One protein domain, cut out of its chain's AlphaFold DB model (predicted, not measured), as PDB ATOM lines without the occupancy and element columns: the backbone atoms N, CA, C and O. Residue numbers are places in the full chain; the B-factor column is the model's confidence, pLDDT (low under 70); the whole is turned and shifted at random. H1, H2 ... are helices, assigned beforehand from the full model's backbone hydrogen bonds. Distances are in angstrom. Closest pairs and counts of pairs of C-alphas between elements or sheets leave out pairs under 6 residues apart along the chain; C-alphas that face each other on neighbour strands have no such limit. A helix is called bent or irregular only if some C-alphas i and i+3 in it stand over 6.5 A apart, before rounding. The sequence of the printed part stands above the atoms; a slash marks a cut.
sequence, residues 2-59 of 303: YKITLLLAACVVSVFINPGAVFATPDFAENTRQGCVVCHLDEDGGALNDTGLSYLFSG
ATOM      1  N   TYR A   2     -38.953  78.710 -38.637       53.00
ATOM      2  CA  TYR A   2     -38.142  77.499 -38.900       53.00
ATOM      3  C   TYR A   2     -37.582  76.779 -37.654       53.00
ATOM      4  O   TYR A   2     -37.584  75.553 -37.604       53.00
ATOM      5  N   LYS A   3     -37.157  77.519 -36.617       52.19
ATOM      6  CA  LYS A   3     -36.617  76.929 -35.376       52.19
ATOM      7  C   LYS A   3     -37.658  76.156 -34.553       52.19
ATOM      8  O   LYS A   3     -37.301  75.167 -33.930       52.19
ATOM      9  N   ILE A   4     -38.930  76.567 -34.584       61.09
ATOM     10  CA  ILE A   4     -40.021  75.893 -33.853       61.09
ATOM     11  C   ILE A   4     -40.406  74.590 -34.567       61.09
ATOM     12  O   ILE A   4     -40.616  73.573 -33.915       61.09
ATOM     13  N   THR A   5     -40.407  74.590 -35.904       57.19
ATOM     14  CA  THR A   5     -40.665  73.391 -36.716       57.19
ATOM     15  C   THR A   5     -39.569  72.331 -36.544       57.19
ATOM     16  O   THR A   5     -39.876  71.148 -36.444       57.19
ATOM     17  N   LEU A   6     -38.302  72.750 -36.442       56.81
ATOM     18  CA  LEU A   6     -37.159  71.866 -36.177       56.81
ATOM     19  C   LEU A   6     -37.156  71.301 -34.748       56.81
ATOM     20  O   LEU A   6     -36.854  70.127 -34.565       56.81
ATOM     21  N   LEU A   7     -37.541  72.101 -33.748       56.47
ATOM     22  CA  LEU A   7     -37.671  71.653 -32.354       56.47
ATOM     23  C   LEU A   7     -38.814  70.648 -32.166       56.47
ATOM     24  O   LEU A   7     -38.643  69.657 -31.457       56.47
ATOM     25  N   LEU A   8     -39.952  70.863 -32.835       53.59
ATOM     26  CA  LEU A   8     -41.067  69.911 -32.849       53.59
ATOM     27  C   LEU A   8     -40.684  68.606 -33.556       53.59
ATOM     28  O   LEU A   8     -40.966  67.532 -33.034       53.59
ATOM     29  N   ALA A   9     -39.988  68.682 -34.695       54.53
ATOM     30  CA  ALA A   9     -39.483  67.497 -35.385       54.53
ATOM     31  C   ALA A   9     -38.463  66.722 -34.527       54.53
ATOM     32  O   ALA A   9     -38.551  65.500 -34.432       54.53
ATOM     33  N   ALA A  10     -37.553  67.418 -33.838       56.59
ATOM     34  CA  ALA A  10     -36.566  66.802 -32.950       56.59
ATOM     35  C   ALA A  10     -37.198  66.156 -31.701       56.59
ATOM     36  O   ALA A  10     -36.772  65.072 -31.307       56.59
ATOM     37  N   CYS A  11     -38.242  66.762 -31.116       55.00
ATOM     38  CA  CYS A  11     -38.983  66.175 -29.991       55.00
ATOM     39  C   CYS A  11     -39.809  64.948 -30.397       55.00
ATOM     40  O   CYS A  11     -39.923  64.001 -29.627       55.00
ATOM     41  N   VAL A  12     -40.384  64.936 -31.604       55.34
ATOM     42  CA  VAL A  12     -41.109  63.759 -32.106       55.34
ATOM     43  C   VAL A  12     -40.136  62.606 -32.359       55.34
ATOM     44  O   VAL A  12     -40.437  61.475 -31.999       55.34
ATOM     45  N   VAL A  13     -38.949  62.884 -32.905       54.72
ATOM     46  CA  VAL A  13     -37.922  61.865 -33.173       54.72
ATOM     47  C   VAL A  13     -37.310  61.303 -31.881       54.72
ATOM     48  O   VAL A  13     -37.095  60.097 -31.800       54.72
ATOM     49  N   SER A  14     -37.097  62.114 -30.838       50.88
ATOM     50  CA  SER A  14     -36.534  61.629 -29.567       50.88
ATOM     51  C   SER A  14     -37.476  60.707 -28.781       50.88
ATOM     52  O   SER A  14     -36.997  59.821 -28.072       50.88
ATOM     53  N   VAL A  15     -38.798  60.827 -28.964       52.94
ATOM     54  CA  VAL A  15     -39.794  59.891 -28.400       52.94
ATOM     55  C   VAL A  15     -39.724  58.504 -29.058       52.94
ATOM     56  O   VAL A  15     -40.071  57.515 -28.420       52.94
ATOM     57  N   PHE A  16     -39.229  58.393 -30.297       52.00
ATOM     58  CA  PHE A  16     -39.096  57.111 -31.003       52.00
ATOM     59  C   PHE A  16     -37.743  56.406 -30.806       52.00
ATOM     60  O   PHE A  16     -37.618  55.247 -31.196       52.00
ATOM     61  N   ILE A  17     -36.736  57.070 -30.224       52.75
ATOM     62  CA  ILE A  17     -35.365  56.525 -30.108       52.75
ATOM     63  C   ILE A  17     -35.075  55.951 -28.715       52.75
ATOM     64  O   ILE A  17     -34.085  55.250 -28.539       52.75
ATOM     65  N   ASN A  18     -35.938  56.184 -27.725       44.53
ATOM     66  CA  ASN A  18     -35.767  55.583 -26.408       44.53
ATOM     67  C   ASN A  18     -36.652  54.331 -26.305       44.53
ATOM     68  O   ASN A  18     -37.863  54.478 -26.104       44.53
ATOM     69  N   PRO A  19     -36.112  53.104 -26.456       45.16
ATOM     70  CA  PRO A  19     -36.830  51.904 -26.074       45.16
ATOM     71  C   PRO A  19     -36.879  51.911 -24.547       45.16
ATOM     72  O   PRO A  19     -36.068  51.280 -23.874       45.16
ATOM     73  N   GLY A  20     -37.798  52.701 -23.985       44.03
ATOM     74  CA  GLY A  20     -38.131  52.599 -22.574       44.03
ATOM     75  C   GLY A  20     -38.387  51.129 -22.260       44.03
ATOM     76  O   GLY A  20     -38.931  50.414 -23.104       44.03
ATOM     77  N   ALA A  21     -37.941  50.680 -21.087       47.34
ATOM     78  CA  ALA A  21     -38.108  49.306 -20.642       47.34
ATOM     79  C   ALA A  21     -39.543  48.837 -20.931       47.34
ATOM     80  O   ALA A  21     -40.511  49.351 -20.366       47.34
ATOM     81  N   VAL A  22     -39.682  47.912 -21.880       45.59
ATOM     82  CA  VAL A  22     -40.967  47.300 -22.198       45.59
ATOM     83  C   VAL A  22     -41.168  46.225 -21.146       45.59
ATOM     84  O   VAL A  22     -40.598  45.142 -21.236       45.59
ATOM     85  N   PHE A  23     -41.924  46.548 -20.103       47.69
ATOM     86  CA  PHE A  23     -42.316  45.560 -19.111       47.69
ATOM     87  C   PHE A  23     -43.260  44.551 -19.771       47.69
ATOM     88  O   PHE A  23     -44.257  44.933 -20.390       47.69
ATOM     89  N   ALA A  24     -42.939  43.262 -19.662       55.78
ATOM     90  CA  ALA A  24     -43.869  42.204 -20.021       55.78
ATOM     91  C   ALA A  24     -45.105  42.309 -19.113       55.78
ATOM     92  O   ALA A  24     -44.965  42.460 -17.902       55.78
ATOM     93  N   THR A  25     -46.310  42.247 -19.680       60.31
ATOM     94  CA  THR A  25     -47.546  42.163 -18.888       60.31
ATOM     95  C   THR A  25     -47.700  40.716 -18.408       60.31
ATOM     96  O   THR A  25     -47.959  39.846 -19.251       60.31
ATOM     97  N   PRO A  26     -47.514  40.417 -17.105       68.38
ATOM     98  CA  PRO A  26     -47.530  39.046 -16.594       68.38
ATOM     99  C   PRO A  26     -48.920  38.403 -16.678       68.38
ATOM    100  O   PRO A  26     -49.028  37.189 -16.538       68.38
ATOM    101  N   ASP A  27     -49.961  39.184 -16.979       72.88
ATOM    102  CA  ASP A  27     -51.369  38.786 -17.004       72.88
ATOM    103  C   ASP A  27     -51.622  37.477 -17.764       72.88
ATOM    104  O   ASP A  27     -52.411  36.643 -17.330       72.88
ATOM    105  N   PHE A  28     -50.967  37.251 -18.908       76.75
ATOM    106  CA  PHE A  28     -51.167  36.010 -19.665       76.75
ATOM    107  C   PHE A  28     -50.467  34.809 -19.025       76.75
ATOM    108  O   PHE A  28     -51.043  33.721 -19.013       76.75
ATOM    109  N   ALA A  29     -49.265  34.988 -18.479       77.88
ATOM    110  CA  ALA A  29     -48.560  33.929 -17.758       77.88
ATOM    111  C   ALA A  29     -49.286  33.583 -16.447       77.88
ATOM    112  O   ALA A  29     -49.440  32.411 -16.122       77.88
ATOM    113  N   GLU A  30     -49.826  34.585 -15.749       79.94
ATOM    114  CA  GLU A  30     -50.634  34.414 -14.540       79.94
ATOM    115  C   GLU A  30     -51.957  33.689 -14.830       79.94
ATOM    116  O   GLU A  30     -52.276  32.695 -14.175       79.94
ATOM    117  N   ASN A  31     -52.693  34.120 -15.861       78.44
ATOM    118  CA  ASN A  31     -53.974  33.510 -16.231       78.44
ATOM    119  C   ASN A  31     -53.826  32.070 -16.746       78.44
ATOM    120  O   ASN A  31     -54.702  31.240 -16.511       78.44
ATOM    121  N   THR A  32     -52.734  31.756 -17.451       84.56
ATOM    122  CA  THR A  32     -52.495  30.408 -18.005       84.56
ATOM    123  C   THR A  32     -51.726  29.492 -17.053       84.56
ATOM    124  O   THR A  32     -51.781  28.268 -17.197       84.56
ATOM    125  N   ARG A  33     -51.012  30.071 -16.076       87.31
ATOM    126  CA  ARG A  33     -50.027  29.399 -15.212       87.31
ATOM    127  C   ARG A  33     -48.951  28.643 -15.999       87.31
ATOM    128  O   ARG A  33     -48.487  27.594 -15.557       87.31
ATOM    129  N   GLN A  34     -48.582  29.150 -17.174       87.69
ATOM    130  CA  GLN A  34     -47.563  28.564 -18.047       87.69
ATOM    131  C   GLN A  34     -46.327  29.460 -18.142       87.69
ATOM    132  O   GLN A  34     -46.426  30.685 -18.060       87.69
ATOM    133  N   GLY A  35     -45.163  28.845 -18.365       86.38
ATOM    134  CA  GLY A  35     -43.934  29.568 -18.705       86.38
ATOM    135  C   GLY A  35     -43.954  30.114 -20.139       86.38
ATOM    136  O   GLY A  35     -44.679  29.603 -20.996       86.38
ATOM    137  N   CYS A  36     -43.128  31.125 -20.427       84.81
ATOM    138  CA  CYS A  36     -43.079  31.805 -21.730       84.81
ATOM    139  C   CYS A  36     -42.877  30.846 -22.917       84.81
ATOM    140  O   CYS A  36     -43.565  30.975 -23.931       84.81
ATOM    141  N   VAL A  37     -42.007  29.840 -22.765       88.44
ATOM    142  CA  VAL A  37     -41.663  28.844 -23.801       88.44
ATOM    143  C   VAL A  37     -42.862  28.019 -24.292       88.44
ATOM    144  O   VAL A  37     -42.842  27.455 -25.383       88.44
ATOM    145  N   VAL A  38     -43.956  27.973 -23.523       88.81
ATOM    146  CA  VAL A  38     -45.175  27.266 -23.937       88.81
ATOM    147  C   VAL A  38     -45.839  27.963 -25.128       88.81
ATOM    148  O   VAL A  38     -46.331  27.295 -26.038       88.81
ATOM    149  N   CYS A  39     -45.807  29.296 -25.176       87.69
ATOM    150  CA  CYS A  39     -46.432  30.096 -26.236       87.69
ATOM    151  C   CYS A  39     -45.420  30.768 -27.179       87.69
ATOM    152  O   CYS A  39     -45.791  31.198 -28.276       87.69
ATOM    153  N   HIS A  40     -44.157  30.875 -26.773       88.44
ATOM    154  CA  HIS A  40     -43.089  31.541 -27.516       88.44
ATOM    155  C   HIS A  40     -42.017  30.551 -27.977       88.44
ATOM    156  O   HIS A  40     -41.919  29.440 -27.465       88.44
ATOM    157  N   LEU A  41     -41.237  30.949 -28.983       87.19
ATOM    158  CA  LEU A  41     -40.091  30.163 -29.453       87.19
ATOM    159  C   LEU A  41     -38.897  30.207 -28.485       87.19
ATOM    160  O   LEU A  41     -38.128  29.254 -28.458       87.19
ATOM    161  N   ASP A  42     -38.780  31.272 -27.688       84.56
ATOM    162  CA  ASP A  42     -37.637  31.537 -26.810       84.56
ATOM    163  C   ASP A  42     -38.087  31.707 -25.343       84.56
ATOM    164  O   ASP A  42     -39.227  32.106 -25.070       84.56
ATOM    165  N   GLU A  43     -37.190  31.423 -24.390       81.06
ATOM    166  CA  GLU A  43     -37.460  31.497 -22.940       81.06
ATOM    167  C   GLU A  43     -37.705  32.932 -22.447       81.06
ATOM    168  O   GLU A  43     -38.578  33.153 -21.606       81.06
ATOM    169  N   ASP A  44     -37.022  33.911 -23.045       75.62
ATOM    170  CA  ASP A  44     -37.184  35.344 -22.755       75.62
ATOM    171  C   ASP A  44     -38.418  35.965 -23.449       75.62
ATOM    172  O   ASP A  44     -38.662  37.172 -23.377       75.62
ATOM    173  N   GLY A  45     -39.219  35.141 -24.135       70.00
ATOM    174  CA  GLY A  45     -40.284  35.580 -25.032       70.00
ATOM    175  C   GLY A  45     -39.779  35.854 -26.453       70.00
ATOM    176  O   GLY A  45     -38.591  35.831 -26.738       70.00
ATOM    177  N   GLY A  46     -40.697  36.084 -27.397       76.81
ATOM    178  CA  GLY A  46     -40.323  36.218 -28.810       76.81
ATOM    179  C   GLY A  46     -41.481  36.004 -29.777       76.81
ATOM    180  O   GLY A  46     -42.643  36.264 -29.453       76.81
ATOM    181  N   ALA A  47     -41.193  35.519 -30.986       83.75
ATOM    182  CA  ALA A  47     -42.253  35.127 -31.911       83.75
ATOM    183  C   ALA A  47     -43.094  33.981 -31.316       83.75
ATOM    184  O   ALA A  47     -42.582  33.118 -30.606       83.75
ATOM    185  N   LEU A  48     -44.400  33.997 -31.592       85.88
ATOM    186  CA  LEU A  48     -45.307  32.953 -31.118       85.88
ATOM    187  C   LEU A  48     -45.066  31.648 -31.885       85.88
ATOM    188  O   LEU A  48     -44.956  31.673 -33.115       85.88
ATOM    189  N   ASN A  49     -45.040  30.537 -31.150       88.69
ATOM    190  CA  ASN A  49     -45.116  29.187 -31.705       88.69
ATOM    191  C   ASN A  49     -46.585  28.833 -32.054       88.69
ATOM    192  O   ASN A  49     -47.487  29.663 -31.893       88.69
ATOM    193  N   ASP A  50     -46.858  27.618 -32.534       88.19
ATOM    194  CA  ASP A  50     -48.216  27.218 -32.943       88.19
ATOM    195  C   ASP A  50     -49.226  27.208 -31.781       88.19
ATOM    196  O   ASP A  50     -50.387  27.595 -31.965       88.19
ATOM    197  N   THR A  51     -48.787  26.855 -30.571       89.00
ATOM    198  CA  THR A  51     -49.598  26.923 -29.344       89.00
ATOM    199  C   THR A  51     -49.953  28.369 -29.012       89.00
ATOM    200  O   THR A  51     -51.122  28.690 -28.794       89.00
ATOM    201  N   GLY A  52     -48.970  29.271 -29.047       88.44
ATOM    202  CA  GLY A  52     -49.169  30.697 -28.799       88.44
ATOM    203  C   GLY A  52     -50.054  31.367 -29.851       88.44
ATOM    204  O   GLY A  52     -50.895  32.204 -29.519       88.44
ATOM    205  N   LEU A  53     -49.927  30.974 -31.121       86.50
ATOM    206  CA  LEU A  53     -50.828  31.415 -32.188       86.50
ATOM    207  C   LEU A  53     -52.253  30.893 -31.972       86.50
ATOM    208  O   LEU A  53     -53.207  31.654 -32.121       86.50
ATOM    209  N   SER A  54     -52.408  29.637 -31.564       86.75
ATOM    210  CA  SER A  54     -53.719  29.049 -31.278       86.75
ATOM    211  C   SER A  54     -54.393  29.713 -30.071       86.75
ATOM    212  O   SER A  54     -55.589  30.020 -30.105       86.75
ATOM    213  N   TYR A  55     -53.616  30.039 -29.037       87.44
ATOM    214  CA  TYR A  55     -54.058  30.831 -27.888       87.44
ATOM    215  C   TYR A  55     -54.494  32.243 -28.304       87.44
ATOM    216  O   TYR A  55     -55.556  32.718 -27.907       87.44
ATOM    217  N   LEU A  56     -53.733  32.891 -29.187       84.75
ATOM    218  CA  LEU A  56     -54.067  34.205 -29.731       84.75
ATOM    219  C   LEU A  56     -55.381  34.197 -30.528       84.75
ATOM    220  O   LEU A  56     -56.215  35.084 -30.350       84.75
ATOM    221  N   PHE A  57     -55.552  33.227 -31.433       84.00
ATOM    222  CA  PHE A  57     -56.695  33.177 -32.350       84.00
ATOM    223  C   PHE A  57     -57.993  32.723 -31.680       84.00
ATOM    224  O   PHE A  57     -59.059  33.156 -32.111       84.00
ATOM    225  N   SER A  58     -57.904  31.924 -30.613       81.56
ATOM    226  CA  SER A  58     -59.046  31.516 -29.777       81.56
ATOM    227  C   SER A  58     -59.508  32.596 -28.790       81.56
ATOM    228  O   SER A  58     -60.424  32.365 -28.000       81.56
ATOM    229  N   GLY A  59     -58.885  33.780 -28.825       77.44
ATOM    230  CA  GLY A  59     -59.215  34.888 -27.938       77.44
ATOM    231  C   GLY A  59     -58.704  34.697 -26.513       77.44
ATOM    232  O   GLY A  59     -59.385  35.077 -25.565       77.44
TER     233      GLY A  59
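Overview. This is residues 2 to 59 of the 303 residues of a protein of hydrothermal vent metagenome (UniProt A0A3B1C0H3). One long helix, H1, sticks out like a handle from a small, compact head, and residues 18 to 23, which stand free with it, reach across from the helix to that head. The head, residues 24 to 59, holds two short helices, H2 and H3, which keep apart from each other, and a long looped stretch, residues 33 to 49, that leads from the one to the other. The printed part has 58 residues with three named helices, in the order H1, H2, H3 along the chain, and no named strand; the class is all helix. The whole is extended, with a radius of gyration of the C-alphas of 18.4 A and spans of 53 by 20 by 19 A, and the free arm makes the length, since the head by itself spans 20 by 19 by 14 A.

Along the chain. Begin with the longest helix, H1, residues 2 to 17, sixteen residues from Tyr 2 to Ile 17. Find C-alpha 2 at (-38.142, 77.499, -38.900); from there the helix runs 22.9 A to C-alpha 17 at (-35.365, 56.525, -30.108). Watch y fall between these two points, in keeping with a direction of (0.03, -0.94, 0.33). Then look for H2, residues 27 to 32, Asp 27 to Thr 32, six residues with 8.5 A from first to last C-alpha; it begins with C-alpha 27 at (-51.369, 38.786, -17.004). H3 is residues 50 to 57, Asp 50 to Phe 57, eight residues with 10.4 A from first to last C-alpha. It ends with C-alpha 57 at (-56.695, 33.177, -32.350), and two more residues, Ser 58 and Gly 59, follow it. Between H2 and H3, residues 36 to 38 are a helical run too short to bear a name.

Arrangement. Start again from H1, which touches no helix and stands free along its whole length: no C-alpha 8 or more residues away along the chain comes within 10 A of its C-alphas. Its centre is at (-38.512, 67.400, -33.057). Now compare the centre of H2 at (-51.367, 34.510, -17.200); H1 and H2 are apart, with no C-alpha of the one within 8 A of the other. H1 and H3 are apart too. Within the head, find the centre of H3 at (-52.044, 30.439, -30.565) and set its z beside that of H2: these two helices are likewise apart. H2 runs in the direction (-0.24, -0.97, 0.03) and H3 in the direction (-0.77, 0.63, 0.03). On the backbone, every O i to N i+4 pair in H2 and H3 is within hydrogen-bond range, while in H1 it is 11 of 12. No helix is bent or irregular.

Size, cuts and confidence. The C-alphas farthest apart are those of Tyr 2 and Arg 33, at 54.9 A, and the first and last printed C-alphas, Tyr 2 and Gly 59, are 48.8 A apart. Leave out residues 2 to 23 and you find a body of 36 residues with a radius of gyration of 9.0 A, 1.05 times that of a compact globule of as many residues. The printed part has no cut. The link from H1 to H2, nine residues, is short but not tight; the link from H2 to H3, seventeen residues, is long. Look at the B-factor column for the model's confidence: the mean pLDDT of the printed part is 70.5, and residues 2 to 26 are under 70. The mean is 55 for H1, 78 for H2 and 87 for H3.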